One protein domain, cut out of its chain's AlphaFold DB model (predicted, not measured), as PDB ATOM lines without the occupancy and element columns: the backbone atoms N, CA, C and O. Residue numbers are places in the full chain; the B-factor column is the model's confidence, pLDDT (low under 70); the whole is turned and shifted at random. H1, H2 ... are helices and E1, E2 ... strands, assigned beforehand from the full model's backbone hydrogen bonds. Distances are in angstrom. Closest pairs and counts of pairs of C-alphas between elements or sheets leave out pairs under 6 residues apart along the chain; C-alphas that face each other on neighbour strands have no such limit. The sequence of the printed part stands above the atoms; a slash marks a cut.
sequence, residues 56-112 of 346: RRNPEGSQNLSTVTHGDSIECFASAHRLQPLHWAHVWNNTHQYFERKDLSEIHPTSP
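AT A GLANCE: This is residues 56 to 112 of the 346 residues of the protein "CxC2 domain-containing protein" of Coprinopsis cinerea (strain Okayama-7 / 130 / ATCC MYA-4618 / FGSC 9003) (UniProt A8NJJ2). A hairpin of two strands, E3 and E4, and the helix H1 beside E3 make a small body, with the short helix H2 close to both H1 and E3. From this body a second, smaller hairpin, E1 and E2, reaches away as an arm, with residues 58 to 63 sticking out. The 57 printed residues run E1, E2, H1, E3, E4, H2, two named helices and four named strands in two antiparallel two-strand sheets, of mixed class. The whole is compact, with a radius of gyration of the C-alphas of 11.4 A and spans of 30 by 30 by 17 A.

HOW THE PARTS SIT: Look first at E3, residues 89 to 93, and E4, residues 98 to 102, an antiparallel hairpin with 140 degrees between their directions. Find N 91 and O 100, 2.8 A apart, and N 89 and O 102, 3.0 A apart, both within hydrogen-bond range. Beside residues 90 to 91 of E3 you will find residues 67 to 68, paired with them parallel in a stretch too short to be named. H1, residues 71 to 80, and E3 are near each other, with 5 pairs of C-alphas within 10 A. H1 and H2, residues 104 to 107, are close but not clearly touching; their closest C-alphas, those of Ile 74 and Ile 107, are 6.8 A apart. The closest C-alphas of E3 and H2, those of Ala 89 and Leu 104, are 6.6 A apart. In H1, 5 of 6 O i to N i+4 pairs are within hydrogen-bond range, and H2 is too short for such a pair. Now turn to E1, residues 56 to 58, and E2, residues 61 to 64, an antiparallel hairpin at 146 degrees, where N 61 and O 58 are 3.2 A apart, within hydrogen-bond range. E1 is apart from H1, and E2 is apart from E3.

IN THESE COORDINATES: Find C-alpha 89 at (6.776, 4.799, 71.360); from there E3 runs 12.0 A to Asn 93, and E4 runs 12.5 A from Tyr 98 to Lys 102. H1 begins at C-alpha 71, (-2.226, 7.150, 80.913), and runs 14.7 A to Ala 80. E1, 6.0 A long, begins at C-alpha 56, (-0.276, 16.923, 65.004), and E2 is 9.5 A long. H2, 5.4 A long, ends at C-alpha 107, (2.317, 0.111, 76.355).

THE WHOLE: The two C-alphas farthest apart are those of Pro 59 and His 96, 31.7 A. The printed part has no cut, and no link is long: those from E2 to H1 and from H1 to E3 are short, and the other three are tight. The mean pLDDT of the printed part is 75.1, and residues 56 to 72 are under 70.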
ATOM      1  N   ARG A  56       0.970  16.137  65.076       45.81
ATOM      2  CA  ARG A  56      -0.276  16.923  65.004       45.81
ATOM      3  C   ARG A  56      -0.006  18.286  65.624       45.81
ATOM      4  O   ARG A  56       0.561  18.381  66.709       45.81
ATOM      5  N   ARG A  57      -0.463  19.349  64.963       38.69
ATOM      6  CA  ARG A  57      -0.605  20.657  65.610       38.69
ATOM      7  C   ARG A  57      -1.849  20.596  66.494       38.69
ATOM      8  O   ARG A  57      -2.950  20.463  65.969       38.69
ATOM      9  N   ASN A  58      -1.676  20.654  67.813       34.78
ATOM     10  CA  ASN A  58      -2.774  20.970  68.724       34.78
ATOM     11  C   ASN A  58      -2.961  22.507  68.727       34.78
ATOM     12  O   ASN A  58      -1.960  23.213  68.557       34.78
ATOM     13  N   PRO A  59      -4.172  23.063  68.935       34.91
ATOM     14  CA  PRO A  59      -4.376  24.514  69.021       34.91
ATOM     15  C   PRO A  59      -3.601  25.182  70.171       34.91
ATOM     16  O   PRO A  59      -3.352  26.379  70.121       34.91
ATOM     17  N   GLU A  60      -3.180  24.407  71.176       35.47
ATOM     18  CA  GLU A  60      -2.464  24.881  72.372       35.47
ATOM     19  C   GLU A  60      -0.941  24.632  72.331       35.47
ATOM     20  O   GLU A  60      -0.240  24.882  73.309       35.47
ATOM     21  N   GLY A  61      -0.400  24.152  71.205       40.38
ATOM     22  CA  GLY A  61       1.036  23.903  71.026       40.38
ATOM     23  C   GLY A  61       1.342  22.582  70.319       40.38
ATOM     24  O   GLY A  61       0.537  21.650  70.300       40.38
ATOM     25  N   SER A  62       2.520  22.485  69.701       41.97
ATOM     26  CA  SER A  62       2.990  21.264  69.039       41.97
ATOM     27  C   SER A  62       3.309  20.181  70.074       41.97
ATOM     28  O   SER A  62       4.391  20.180  70.659       41.97
ATOM     29  N   GLN A  63       2.385  19.251  70.312       45.91
ATOM     30  CA  GLN A  63       2.694  18.031  71.053       45.91
ATOM     31  C   GLN A  63       3.180  16.959  70.072       45.91
ATOM     32  O   GLN A  63       2.495  16.618  69.106       45.91
ATOM     33  N   ASN A  64       4.384  16.440  70.310       54.12
ATOM     34  CA  ASN A  64       4.945  15.340  69.533       54.12
ATOM     35  C   ASN A  64       4.194  14.050  69.886       54.12
ATOM     36  O   ASN A  64       4.291  13.567  71.012       54.12
ATOM     37  N   LEU A  65       3.474  13.457  68.928       54.22
ATOM     38  CA  LEU A  65       2.754  12.193  69.148       54.22
ATOM     39  C   LEU A  65       3.686  10.982  69.245       54.22
ATOM     40  O   LEU A  65       3.203   9.878  69.450       54.22
ATOM     41  N   SER A  66       5.002  11.147  69.099       59.72
ATOM     42  CA  SER A  66       5.976  10.081  69.356       59.72
ATOM     43  C   SER A  66       6.237   9.850  70.848       59.72
ATOM     44  O   SER A  66       6.710   8.775  71.220       59.72
ATOM     45  N   THR A  67       5.934  10.834  71.703       68.31
ATOM     46  CA  THR A  67       6.219  10.793  73.142       68.31
ATOM     47  C   THR A  67       4.972  10.504  73.971       68.31
ATOM     48  O   THR A  67       3.917  11.088  73.739       68.31
ATOM     49  N   VAL A  68       5.118   9.638  74.971       69.75
ATOM     50  CA  VAL A  68       4.046   9.197  75.871       69.75
ATOM     51  C   VAL A  68       4.476   9.470  77.315       69.75
ATOM     52  O   VAL A  68       5.527   8.999  77.753       69.75
ATOM     53  N   THR A  69       3.676  10.240  78.054       65.88
ATOM     54  CA  THR A  69       4.012  10.720  79.412       65.88
ATOM     55  C   THR A  69       2.985  10.327  80.481       65.88
ATOM     56  O   THR A  69       3.360  10.164  81.640       65.88
ATOM     57  N   HIS A  70       1.714  10.115  80.114       64.62
ATOM     58  CA  HIS A  70       0.609   9.788  81.036       64.62
ATOM     59  C   HIS A  70      -0.364   8.736  80.467       64.62
ATOM     60  O   HIS A  70      -0.343   8.448  79.271       64.62
ATOM     61  N   GLY A  71      -1.251   8.184  81.306       61.53
ATOM     62  CA  GLY A  71      -2.226   7.150  80.913       61.53
ATOM     63  C   GLY A  71      -3.099   7.535  79.712       61.53
ATOM     64  O   GLY A  71      -3.160   6.784  78.742       61.53
ATOM     65  N   ASP A  72      -3.659   8.746  79.706       62.12
ATOM     66  CA  ASP A  72      -4.497   9.241  78.598       62.12
ATOM     67  C   ASP A  72      -3.705   9.422  77.290       62.12
ATOM     68  O   ASP A  72      -4.244   9.285  76.189       62.12
ATOM     69  N   SER A  73      -2.388   9.657  77.389       76.75
ATOM     70  CA  SER A  73      -1.515   9.755  76.214       76.75
ATOM     71  C   SER A  73      -1.243   8.396  75.557       76.75
ATOM     72  O   SER A  73      -0.991   8.357  74.355       76.75
ATOM     73  N   ILE A  74      -1.353   7.282  76.299       82.31
ATOM     74  CA  ILE A  74      -1.189   5.924  75.749       82.31
ATOM     75  C   ILE A  74      -2.357   5.583  74.823       82.31
ATOM     76  O   ILE A  74      -2.131   5.110  73.710       82.31
ATOM     77  N   GLU A  75      -3.592   5.853  75.252       83.06
ATOM     78  CA  GLU A  75      -4.784   5.574  74.442       83.06
ATOM     79  C   GLU A  75      -4.796   6.436  73.174       83.06
ATOM     80  O   GLU A  75      -5.016   5.946  72.063       83.06
ATOM     81  N   CYS A  76      -4.455   7.723  73.316       82.25
ATOM     82  CA  CYS A  76      -4.304   8.625  72.179       82.25
ATOM     83  C   CYS A  76      -3.243   8.110  71.192       82.25
ATOM     84  O   CYS A  76      -3.525   7.994  69.994       82.25
ATOM     85  N   PHE A  77      -2.064   7.723  71.693       84.06
ATOM     86  CA  PHE A  77      -0.984   7.157  70.887       84.06
ATOM     87  C   PHE A  77      -1.425   5.887  70.154       84.06
ATOM     88  O   PHE A  77      -1.205   5.775  68.947       84.06
ATOM     89  N   ALA A  78      -2.071   4.954  70.859       84.25
ATOM     90  CA  ALA A  78      -2.542   3.696  70.294       84.25
ATOM     91  C   ALA A  78      -3.600   3.919  69.206       84.25
ATOM     92  O   ALA A  78      -3.544   3.279  68.154       84.25
ATOM     93  N   SER A  79      -4.515   4.871  69.413       82.06
ATOM     94  CA  SER A  79      -5.517   5.237  68.409       82.06
ATOM     95  C   SER A  79      -4.876   5.832  67.147       82.06
ATOM     96  O   SER A  79      -5.239   5.452  66.032       82.06
ATOM     97  N   ALA A  80      -3.877   6.707  67.311       83.00
ATOM     98  CA  ALA A  80      -3.192   7.377  66.210       83.00
ATOM     99  C   ALA A  80      -2.302   6.414  65.406       83.00
ATOM    100  O   ALA A  80      -2.262   6.496  64.180       83.00
ATOM    101  N   HIS A  81      -1.641   5.469  66.081       81.81
ATOM    102  CA  HIS A  81      -0.705   4.515  65.475       81.81
ATOM    103  C   HIS A  81      -1.326   3.149  65.184       81.81
ATOM    104  O   HIS A  81      -0.616   2.191  64.882       81.81
ATOM    105  N   ARG A  82      -2.657   3.036  65.199       79.69
ATOM    106  CA  ARG A  82      -3.357   1.780  64.903       79.69
ATOM    107  C   ARG A  82      -2.959   1.164  63.555       79.69
ATOM    108  O   ARG A  82      -2.908  -0.055  63.425       79.69
ATOM    109  N   LEU A  83      -2.687   2.002  62.551       79.56
ATOM    110  CA  LEU A  83      -2.253   1.574  61.212       79.56
ATOM    111  C   LEU A  83      -0.727   1.445  61.075       79.56
ATOM    112  O   LEU A  83      -0.241   1.004  60.035       79.56
ATOM    113  N   GLN A  84       0.025   1.815  62.111       84.12
ATOM    114  CA  GLN A  84       1.483   1.734  62.181       84.12
ATOM    115  C   GLN A  84       1.902   1.004  63.470       84.12
ATOM    116  O   GLN A  84       2.555   1.586  64.335       84.12
ATOM    117  N   PRO A  85       1.545  -0.286  63.609       85.00
ATOM    118  CA  PRO A  85       1.752  -1.054  64.842       85.00
ATOM    119  C   PRO A  85       3.231  -1.252  65.203       85.00
ATOM    120  O   PRO A  85       3.538  -1.568  66.346       85.00
ATOM    121  N   LEU A  86       4.137  -1.072  64.235       90.44
ATOM    122  CA  LEU A  86       5.589  -1.171  64.414       90.44
ATOM    123  C   LEU A  86       6.241   0.191  64.676       90.44
ATOM    124  O   LEU A  86       7.454   0.320  64.588       90.44
ATOM    125  N   HIS A  87       5.476   1.245  64.952       88.69
ATOM    126  CA  HIS A  87       6.068   2.517  65.348       88.69
ATOM    127  C   HIS A  87       6.557   2.446  66.806       88.69
ATOM    128  O   HIS A  87       5.828   1.998  67.692       88.69
ATOM    129  N   TRP A  88       7.789   2.892  67.064       89.56
ATOM    130  CA  TRP A  88       8.345   2.939  68.419       89.56
ATOM    131  C   TRP A  88       7.722   4.085  69.220       89.56
ATOM    132  O   TRP A  88       7.777   5.238  68.797       89.56
ATOM    133  N   ALA A  89       7.189   3.781  70.402       89.62
ATOM    134  CA  ALA A  89       6.776   4.799  71.360       89.62
ATOM    135  C   ALA A  89       7.968   5.220  72.225       89.62
ATOM    136  O   ALA A  89       8.695   4.361  72.727       89.62
ATOM    137  N   HIS A  90       8.154   6.521  72.447       88.06
ATOM    138  CA  HIS A  90       9.095   7.036  73.443       88.06
ATOM    139  C   HIS A  90       8.353   7.318  74.747       88.06
ATOM    140  O   HIS A  90       7.662   8.326  74.876       88.06
ATOM    141  N   VAL A  91       8.493   6.422  75.717       87.81
ATOM    142  CA  VAL A  91       7.807   6.499  77.009       87.81
ATOM    143  C   VAL A  91       8.751   7.063  78.058       87.81
ATOM    144  O   VAL A  91       9.865   6.567  78.227       87.81
ATOM    145  N   TRP A  92       8.312   8.091  78.779       86.88
ATOM    146  CA  TRP A  92       9.092   8.632  79.888       86.88
ATOM    147  C   TRP A  92       9.123   7.650  81.068       86.88
ATOM    148  O   TRP A  92       8.079   7.307  81.627       86.88
ATOM    149  N   ASN A  93      10.315   7.198  81.463       86.06
ATOM    150  CA  ASN A  93      10.485   6.345  82.633       86.06
ATOM    151  C   ASN A  93      10.744   7.206  83.882       86.06
ATOM    152  O   ASN A  93      11.838   7.735  84.067       86.06
ATOM    153  N   ASN A  94       9.750   7.306  84.771       85.56
ATOM    154  CA  ASN A  94       9.850   8.097  86.006       85.56
ATOM    155  C   ASN A  94      10.905   7.574  86.999       85.56
ATOM    156  O   ASN A  94      11.441   8.352  87.785       85.56
ATOM    157  N   THR A  95      11.216   6.277  86.979       88.69
ATOM    158  CA  THR A  95      12.187   5.674  87.905       88.69
ATOM    159  C   THR A  95      13.614   5.972  87.470       88.69
ATOM    160  O   THR A  95      14.451   6.335  88.292       88.69
ATOM    161  N   HIS A  96      13.897   5.826  86.176       85.44
ATOM    162  CA  HIS A  96      15.247   5.991  85.643       85.44
ATOM    163  C   HIS A  96      15.510   7.363  85.002       85.44
ATOM    164  O   HIS A  96      16.649   7.644  84.644       85.44
ATOM    165  N   GLN A  97      14.489   8.222  84.899       87.25
ATOM    166  CA  GLN A  97      14.575   9.605  84.404       87.25
ATOM    167  C   GLN A  97      15.121   9.710  82.967       87.25
ATOM    168  O   GLN A  97      15.901  10.607  82.644       87.25
ATOM    169  N   TYR A  98      14.716   8.787  82.089       85.00
ATOM    170  CA  TYR A  98      15.023   8.840  80.657       85.00
ATOM    171  C   TYR A  98      13.875   8.281  79.805       85.00
ATOM    172  O   TYR A  98      12.996   7.571  80.299       85.00
ATOM    173  N   PHE A  99      13.873   8.612  78.510       84.75
ATOM    174  CA  PHE A  99      12.906   8.072  77.555       84.75
ATOM    175  C   PHE A  99      13.298   6.667  77.102       84.75
ATOM    176  O   PHE A  99      14.360   6.462  76.513       84.75
ATOM    177  N   GLU A 100      12.400   5.714  77.308       85.69
ATOM    178  CA  GLU A 100      12.525   4.344  76.829       85.69
ATOM    179  C   GLU A 100      11.748   4.155  75.533       85.69
ATOM    180  O   GLU A 100      10.620   4.628  75.393       85.69
ATOM    181  N   ARG A 101      12.333   3.421  74.583       87.62
ATOM    182  CA  ARG A 101      11.582   2.926  73.430       87.62
ATOM    183  C   ARG A 101      10.769   1.711  73.846       87.62
ATOM    184  O   ARG A 101      11.335   0.755  74.368       87.62
ATOM    185  N   LYS A 102       9.468   1.745  73.579       89.12
ATOM    186  CA  LYS A 102       8.553   0.631  73.830       89.12
ATOM    187  C   LYS A 102       7.733   0.305  72.596       89.12
ATOM    188  O   LYS A 102       7.370   1.186  71.814       89.12
ATOM    189  N   ASP A 103       7.466  -0.984  72.425       89.31
ATOM    190  CA  ASP A 103       6.552  -1.473  71.397       89.31
ATOM    191  C   ASP A 103       5.106  -1.110  71.770       89.31
ATOM    192  O   ASP A 103       4.752  -1.082  72.954       89.31
ATOM    193  N   LEU A 104       4.248  -0.875  70.772       87.19
ATOM    194  CA  LEU A 104       2.840  -0.541  71.004       87.19
ATOM    195  C   LEU A 104       2.132  -1.600  71.870       87.19
ATOM    196  O   LEU A 104       1.323  -1.265  72.733       87.19
ATOM    197  N   SER A 105       2.474  -2.877  71.692       87.94
ATOM    198  CA  SER A 105       1.875  -3.968  72.466       87.94
ATOM    199  C   SER A 105       2.365  -4.065  73.915       87.94
ATOM    200  O   SER A 105       1.725  -4.745  74.723       87.94
ATOM    201  N   GLU A 106       3.472  -3.401  74.256       88.75
ATOM    202  CA  GLU A 106       3.962  -3.291  75.633       88.75
ATOM    203  C   GLU A 106       3.225  -2.183  76.389       88.75
ATOM    204  O   GLU A 106       2.823  -2.384  77.534       88.75
ATOM    205  N   ILE A 107       3.010  -1.032  75.740       88.06
ATOM    206  CA  ILE A 107       2.317   0.111  76.355       88.06
ATOM    207  C   ILE A 107       0.801  -0.061  76.369       88.06
ATOM    208  O   ILE A 107       0.147   0.423  77.288       88.06
ATOM    209  N   HIS A 108       0.240  -0.785  75.395       86.88
ATOM    210  CA  HIS A 108      -1.195  -1.032  75.294       86.88
ATOM    211  C   HIS A 108      -1.503  -2.536  75.103       86.88
ATOM    212  O   HIS A 108      -1.889  -2.983  74.018       86.88
ATOM    213  N   PRO A 109      -1.350  -3.365  76.161       82.31
ATOM    214  CA  PRO A 109      -1.440  -4.833  76.069       82.31
ATOM    215  C   PRO A 109      -2.836  -5.384  75.728       82.31
ATOM    216  O   PRO A 109      -2.998  -6.568  75.391       82.31
ATOM    217  N   THR A 110      -3.858  -4.548  75.882       80.56
ATOM    218  CA  THR A 110      -5.274  -4.838  75.637       80.56
ATOM    219  C   THR A 110      -5.599  -4.879  74.146       80.56
ATOM    220  O   THR A 110      -6.415  -5.716  73.758       80.56
ATOM    221  N   SER A 111      -4.905  -4.092  73.311       77.38
ATOM    222  CA  SER A 111      -5.098  -4.044  71.854       77.38
ATOM    223  C   SER A 111      -3.930  -4.701  71.104       77.38
ATOM    224  O   SER A 111      -2.980  -4.012  70.727       77.38
ATOM    225  N   PRO A 112      -3.969  -6.025  70.862       82.25
ATOM    226  CA  PRO A 112      -2.975  -6.670  70.012       82.25
ATOM    227  C   PRO A 112      -3.068  -6.157  68.571       82.25
ATOM    228  O   PRO A 112      -4.126  -5.724  68.109       82.25
TER     229      PRO A 112